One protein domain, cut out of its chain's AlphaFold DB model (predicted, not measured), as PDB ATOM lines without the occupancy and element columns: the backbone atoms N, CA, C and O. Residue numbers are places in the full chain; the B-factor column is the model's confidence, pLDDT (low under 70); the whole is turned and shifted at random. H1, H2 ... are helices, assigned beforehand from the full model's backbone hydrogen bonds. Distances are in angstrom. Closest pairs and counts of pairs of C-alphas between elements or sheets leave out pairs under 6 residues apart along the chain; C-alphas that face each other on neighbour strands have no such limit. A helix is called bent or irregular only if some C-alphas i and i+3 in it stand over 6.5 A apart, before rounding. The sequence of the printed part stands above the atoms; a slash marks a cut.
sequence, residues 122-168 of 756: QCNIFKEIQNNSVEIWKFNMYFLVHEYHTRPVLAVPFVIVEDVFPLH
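Overview. This is residues 122 to 168 of the 756 residues of an uncharacterized protein of Macrostomum lignano (UniProt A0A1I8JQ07). What does the printed part look like? A long helix, H1, kinked by 43 degrees near residue 133, sticks out free, and beyond a loop at its far end a shorter, uneven helix, H2, carries the rod onward. What is it made of? The 47 printed residues hold two named helices, H1 then H2, and no named strand: all helix. How compact is it? It is extended, with a radius of gyration of the C-alphas of 18.5 A and spans of 58 by 18 by 12 A.

Along the chain. Where does H1 run? H1, residues 122 to 150, starts at C-alpha 122 (-22.007, -1.243, -29.113) and measures 38.2 A from first to last C-alpha. It is neither bent nor irregular, but only just: C-alphas 131 and 134 are 6.3 A apart. Where is H2? H2, residues 156 to 168, measures 20.6 A and ends at C-alpha 168 (-77.353, 9.340, -34.748). It is irregular, with C-alphas 157 and 160 7.1 A apart.

Arrangement. Do the helices meet? H1 and H2 are apart, joined by a tight link of 5 residues. How do their backbones run? O i to N i+4 pairs are within hydrogen-bond range in 22 of 25 cases in H1 and 3 of 9 in H2, where 6 of 10 O i to N i+3 pairs are within range.

Size, cuts and confidence. How long is it? The two C-alphas farthest apart, those of Asn 124 and His 168, are 58.5 A apart, and the printed part has no cut. Where is confidence low? Residues 162 to 168 have pLDDT under 70; the mean of the printed part is 78.5.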
ATOM      1  N   GLN A 122     -20.974  -1.764 -28.219       73.44
ATOM      2  CA  GLN A 122     -22.007  -1.243 -29.113       73.44
ATOM      3  C   GLN A 122     -21.929  -1.855 -30.514       73.44
ATOM      4  O   GLN A 122     -22.964  -2.262 -31.023       73.44
ATOM      5  N   CYS A 123     -20.749  -2.002 -31.121       76.69
ATOM      6  CA  CYS A 123     -20.601  -2.588 -32.459       76.69
ATOM      7  C   CYS A 123     -21.001  -4.069 -32.505       76.69
ATOM      8  O   CYS A 123     -21.649  -4.505 -33.458       76.69
ATOM      9  N   ASN A 124     -20.644  -4.851 -31.481       79.19
ATOM     10  CA  ASN A 124     -21.026  -6.261 -31.411       79.19
ATOM     11  C   ASN A 124     -22.541  -6.419 -31.195       79.19
ATOM     12  O   ASN A 124     -23.215  -7.130 -31.941       79.19
ATOM     13  N   ILE A 125     -23.094  -5.681 -30.228       79.12
ATOM     14  CA  ILE A 125     -24.531  -5.689 -29.933       79.12
ATOM     15  C   ILE A 125     -25.341  -5.081 -31.087       79.12
ATOM     16  O   ILE A 125     -26.451  -5.536 -31.343       79.12
ATOM     17  N   PHE A 126     -24.803  -4.115 -31.837       80.31
ATOM     18  CA  PHE A 126     -25.448  -3.573 -33.033       80.31
ATOM     19  C   PHE A 126     -25.560  -4.627 -34.136       80.31
ATOM     20  O   PHE A 126     -26.632  -4.745 -34.709       80.31
ATOM     21  N   LYS A 127     -24.532  -5.452 -34.386       79.75
ATOM     22  CA  LYS A 127     -24.625  -6.567 -35.351       79.75
ATOM     23  C   LYS A 127     -25.689  -7.595 -34.943       79.75
ATOM     24  O   LYS A 127     -26.505  -7.995 -35.771       79.75
ATOM     25  N   GLU A 128     -25.731  -7.981 -33.664       80.69
ATOM     26  CA  GLU A 128     -26.777  -8.876 -33.139       80.69
ATOM     27  C   GLU A 128     -28.174  -8.241 -33.266       80.69
ATOM     28  O   GLU A 128     -29.121  -8.890 -33.713       80.69
ATOM     29  N   ILE A 129     -28.316  -6.960 -32.912       79.19
ATOM     30  CA  ILE A 129     -29.573  -6.220 -33.051       79.19
ATOM     31  C   ILE A 129     -29.976  -6.117 -34.515       79.19
ATOM     32  O   ILE A 129     -31.131  -6.390 -34.804       79.19
ATOM     33  N   GLN A 130     -29.075  -5.751 -35.425       78.06
ATOM     34  CA  GLN A 130     -29.379  -5.519 -36.834       78.06
ATOM     35  C   GLN A 130     -29.967  -6.783 -37.467       78.06
ATOM     36  O   GLN A 130     -31.067  -6.721 -38.018       78.06
ATOM     37  N   ASN A 131     -29.313  -7.933 -37.272       78.62
ATOM     38  CA  ASN A 131     -29.785  -9.228 -37.768       78.62
ATOM     39  C   ASN A 131     -31.195  -9.569 -37.245       78.62
ATOM     40  O   ASN A 131     -32.082  -9.889 -38.032       78.62
ATOM     41  N   ASN A 132     -31.435  -9.427 -35.936       80.00
ATOM     42  CA  ASN A 132     -32.751  -9.692 -35.332       80.00
ATOM     43  C   ASN A 132     -33.805  -8.607 -35.655       80.00
ATOM     44  O   ASN A 132     -35.007  -8.868 -35.639       80.00
ATOM     45  N   SER A 133     -33.384  -7.368 -35.925       82.06
ATOM     46  CA  SER A 133     -34.282  -6.214 -36.073       82.06
ATOM     47  C   SER A 133     -35.127  -6.288 -37.334       82.06
ATOM     48  O   SER A 133     -36.263  -5.829 -37.313       82.06
ATOM     49  N   VAL A 134     -34.618  -6.911 -38.401       79.75
ATOM     50  CA  VAL A 134     -35.364  -7.104 -39.652       79.75
ATOM     51  C   VAL A 134     -36.557  -8.040 -39.435       79.75
ATOM     52  O   VAL A 134     -37.625  -7.811 -39.997       79.75
ATOM     53  N   GLU A 135     -36.416  -9.067 -38.594       83.31
ATOM     54  CA  GLU A 135     -37.515  -9.980 -38.252       83.31
ATOM     55  C   GLU A 135     -38.519  -9.321 -37.301       83.31
ATOM     56  O   GLU A 135     -39.722  -9.370 -37.552       83.31
ATOM     57  N   ILE A 136     -38.035  -8.609 -36.278       83.88
ATOM     58  CA  ILE A 136     -38.882  -7.823 -35.365       83.88
ATOM     59  C   ILE A 136     -39.655  -6.736 -36.130       83.88
ATOM     60  O   ILE A 136     -40.829  -6.507 -35.855       83.88
ATOM     61  N   TRP A 137     -39.038  -6.085 -37.119       86.38
ATOM     62  CA  TRP A 137     -39.691  -5.084 -37.964       86.38
ATOM     63  C   TRP A 137     -40.754  -5.708 -38.874       86.38
ATOM     64  O   TRP A 137     -41.863  -5.189 -38.926       86.38
ATOM     65  N   LYS A 138     -40.477  -6.857 -39.509       86.56
ATOM     66  CA  LYS A 138     -41.484  -7.623 -40.273       86.56
ATOM     67  C   LYS A 138     -42.677  -8.031 -39.400       86.56
ATOM     68  O   LYS A 138     -43.818  -7.899 -39.833       86.56
ATOM     69  N   PHE A 139     -42.423  -8.487 -38.173       88.56
ATOM     70  CA  PHE A 139     -43.466  -8.853 -37.213       88.56
ATOM     71  C   PHE A 139     -44.294  -7.631 -36.788       88.56
ATOM     72  O   PHE A 139     -45.517  -7.650 -36.889       88.56
ATOM     73  N   ASN A 140     -43.646  -6.530 -36.403       89.69
ATOM     74  CA  ASN A 140     -44.328  -5.293 -36.013       89.69
ATOM     75  C   ASN A 140     -45.101  -4.648 -37.176       89.69
ATOM     76  O   ASN A 140     -46.158  -4.061 -36.948       89.69
ATOM     77  N   MET A 141     -44.623  -4.787 -38.419       90.75
ATOM     78  CA  MET A 141     -45.317  -4.306 -39.617       90.75
ATOM     79  C   MET A 141     -46.695  -4.958 -39.776       90.75
ATOM     80  O   MET A 141     -47.643  -4.271 -40.143       90.75
ATOM     81  N   TYR A 142     -46.844  -6.245 -39.438       87.38
ATOM     82  CA  TYR A 142     -48.151  -6.912 -39.451       87.38
ATOM     83  C   TYR A 142     -49.145  -6.249 -38.484       87.38
ATOM     84  O   TYR A 142     -50.275  -5.961 -38.873       87.38
ATOM     85  N   PHE A 143     -48.722  -5.946 -37.251       89.06
ATOM     86  CA  PHE A 143     -49.575  -5.252 -36.278       89.06
ATOM     87  C   PHE A 143     -49.913  -3.830 -36.724       89.06
ATOM     88  O   PHE A 143     -51.067  -3.430 -36.616       89.06
ATOM     89  N   LEU A 144     -48.941  -3.100 -37.278       91.44
ATOM     90  CA  LEU A 144     -49.143  -1.745 -37.787       91.44
ATOM     91  C   LEU A 144     -50.157  -1.722 -38.945       91.44
ATOM     92  O   LEU A 144     -51.100  -0.935 -38.927       91.44
ATOM     93  N   VAL A 145     -50.007  -2.620 -39.924       90.19
ATOM     94  CA  VAL A 145     -50.933  -2.764 -41.062       90.19
ATOM     95  C   VAL A 145     -52.325  -3.198 -40.595       90.19
ATOM     96  O   VAL A 145     -53.321  -2.623 -41.031       90.19
ATOM     97  N   HIS A 146     -52.418  -4.155 -39.664       84.00
ATOM     98  CA  HIS A 146     -53.694  -4.545 -39.061       84.00
ATOM     99  C   HIS A 146     -54.361  -3.365 -38.334       84.00
ATOM    100  O   HIS A 146     -55.565  -3.167 -38.475       84.00
ATOM    101  N   GLU A 147     -53.601  -2.566 -37.579       88.31
ATOM    102  CA  GLU A 147     -54.129  -1.397 -36.876       88.31
ATOM    103  C   GLU A 147     -54.672  -0.350 -37.859       88.31
ATOM    104  O   GLU A 147     -55.818   0.079 -37.710       88.31
ATOM    105  N   TYR A 148     -53.918  -0.002 -38.910       83.44
ATOM    106  CA  TYR A 148     -54.391   0.912 -39.957       83.44
ATOM    107  C   TYR A 148     -55.645   0.395 -40.678       83.44
ATOM    108  O   TYR A 148     -56.551   1.184 -40.928       83.44
ATOM    109  N   HIS A 149     -55.774  -0.913 -40.927       82.00
ATOM    110  CA  HIS A 149     -57.012  -1.500 -41.464       82.00
ATOM    111  C   HIS A 149     -58.213  -1.460 -40.498       82.00
ATOM    112  O   HIS A 149     -59.340  -1.700 -40.931       82.00
ATOM    113  N   THR A 150     -58.001  -1.178 -39.209       79.50
ATOM    114  CA  THR A 150     -59.076  -1.010 -38.211       79.50
ATOM    115  C   THR A 150     -59.380   0.443 -37.845       79.50
ATOM    116  O   THR A 150     -60.325   0.680 -37.096       79.50
ATOM    117  N   ARG A 151     -58.602   1.408 -38.347       78.00
ATOM    118  CA  ARG A 151     -58.784   2.841 -38.074       78.00
ATOM    119  C   ARG A 151     -59.809   3.482 -39.035       78.00
ATOM    120  O   ARG A 151     -60.035   2.942 -40.119       78.00
ATOM    121  N   PRO A 152     -60.435   4.614 -38.647       79.19
ATOM    122  CA  PRO A 152     -61.252   5.435 -39.547       79.19
ATOM    123  C   PRO A 152     -60.475   5.860 -40.802       79.19
ATOM    124  O   PRO A 152     -59.246   5.955 -40.781       79.19
ATOM    125  N   VAL A 153     -61.201   6.116 -41.895       77.69
ATOM    126  CA  VAL A 153     -60.604   6.504 -43.188       77.69
ATOM    127  C   VAL A 153     -60.339   8.014 -43.235       77.69
ATOM    128  O   VAL A 153     -59.464   8.469 -43.973       77.69
ATOM    129  N   LEU A 154     -61.066   8.798 -42.433       80.94
ATOM    130  CA  LEU A 154     -60.854  10.235 -42.322       80.94
ATOM    131  C   LEU A 154     -59.523  10.583 -41.639       80.94
ATOM    132  O   LEU A 154     -59.102   9.965 -40.661       80.94
ATOM    133  N   ALA A 155     -58.879  11.645 -42.129       78.94
ATOM    134  CA  ALA A 155     -57.710  12.225 -41.478       78.94
ATOM    135  C   ALA A 155     -58.069  12.755 -40.077       78.94
ATOM    136  O   ALA A 155     -59.164  13.274 -39.871       78.94
ATOM    137  N   VAL A 156     -57.111  12.687 -39.144       80.69
ATOM    138  CA  VAL A 156     -57.262  12.996 -37.702       80.69
ATOM    139  C   VAL A 156     -58.217  14.161 -37.356       80.69
ATOM    140  O   VAL A 156     -59.106  13.926 -36.539       80.69
ATOM    141  N   PRO A 157     -58.126  15.377 -37.942       80.62
ATOM    142  CA  PRO A 157     -59.032  16.482 -37.589       80.62
ATOM    143  C   PRO A 157     -60.513  16.252 -37.950       80.62
ATOM    144  O   PRO A 157     -61.376  16.927 -37.397       80.62
ATOM    145  N   PHE A 158     -60.824  15.312 -38.846       78.25
ATOM    146  CA  PHE A 158     -62.188  15.000 -39.290       78.25
ATOM    147  C   PHE A 158     -62.773  13.729 -38.653       78.25
ATOM    148  O   PHE A 158     -63.964  13.475 -38.816       78.25
ATOM    149  N   VAL A 159     -61.985  12.958 -37.889       78.88
ATOM    150  CA  VAL A 159     -62.431  11.706 -37.233       78.88
ATOM    151  C   VAL A 159     -63.652  11.923 -36.328       78.88
ATOM    152  O   VAL A 159     -64.535  11.074 -36.281       78.88
ATOM    153  N   ILE A 160     -63.776  13.110 -35.722       74.38
ATOM    154  CA  ILE A 160     -64.933  13.526 -34.907       74.38
ATOM    155  C   ILE A 160     -66.267  13.339 -35.665       74.38
ATOM    156  O   ILE A 160     -67.281  12.997 -35.062       74.38
ATOM    157  N   VAL A 161     -66.281  13.513 -36.993       70.75
ATOM    158  CA  VAL A 161     -67.482  13.304 -37.823       70.75
ATOM    159  C   VAL A 161     -67.834  11.813 -37.932       70.75
ATOM    160  O   VAL A 161     -69.010  11.460 -37.848       70.75
ATOM    161  N   GLU A 162     -66.832  10.937 -38.065       65.62
ATOM    162  CA  GLU A 162     -67.006   9.474 -38.107       65.62
ATOM    163  C   GLU A 162     -67.316   8.856 -36.731       65.62
ATOM    164  O   GLU A 162     -67.952   7.806 -36.694       65.62
ATOM    165  N   ASP A 163     -66.969   9.514 -35.619       65.12
ATOM    166  CA  ASP A 163     -67.379   9.102 -34.264       65.12
ATOM    167  C   ASP A 163     -68.814   9.551 -33.910       65.12
ATOM    168  O   ASP A 163     -69.530   8.854 -33.185       65.12
ATOM    169  N   VAL A 164     -69.281  10.688 -34.447       65.50
ATOM    170  CA  VAL A 164     -70.640  11.215 -34.200       65.50
ATOM    171  C   VAL A 164     -71.705  10.551 -35.086       65.50
ATOM    172  O   VAL A 164     -72.803  10.254 -34.608       65.50
ATOM    173  N   PHE A 165     -71.406  10.255 -36.358       59.25
ATOM    174  CA  PHE A 165     -72.369   9.635 -37.288       59.25
ATOM    175  C   PHE A 165     -73.002   8.313 -36.786       59.25
ATOM    176  O   PHE A 165     -74.219   8.144 -36.922       59.25
ATOM    177  N   PRO A 166     -72.243   7.373 -36.182       57.81
ATOM    178  CA  PRO A 166     -72.782   6.132 -35.628       57.81
ATOM    179  C   PRO A 166     -73.785   6.339 -34.491       57.81
ATOM    180  O   PRO A 166     -74.664   5.497 -34.316       57.81
ATOM    181  N   LEU A 167     -73.680   7.436 -33.732       52.94
ATOM    182  CA  LEU A 167     -74.575   7.727 -32.609       52.94
ATOM    183  C   LEU A 167     -75.969   8.149 -33.096       52.94
ATOM    184  O   LEU A 167     -76.966   7.650 -32.581       52.94
ATOM    185  N   HIS A 168     -76.060   8.978 -34.141       53.03
ATOM    186  CA  HIS A 168     -77.353   9.340 -34.748       53.03
ATOM    187  C   HIS A 168     -78.072   8.149 -35.405       53.03
ATOM    188  O   HIS A 168     -79.300   8.102 -35.415       53.03
TER     189      HIS A 168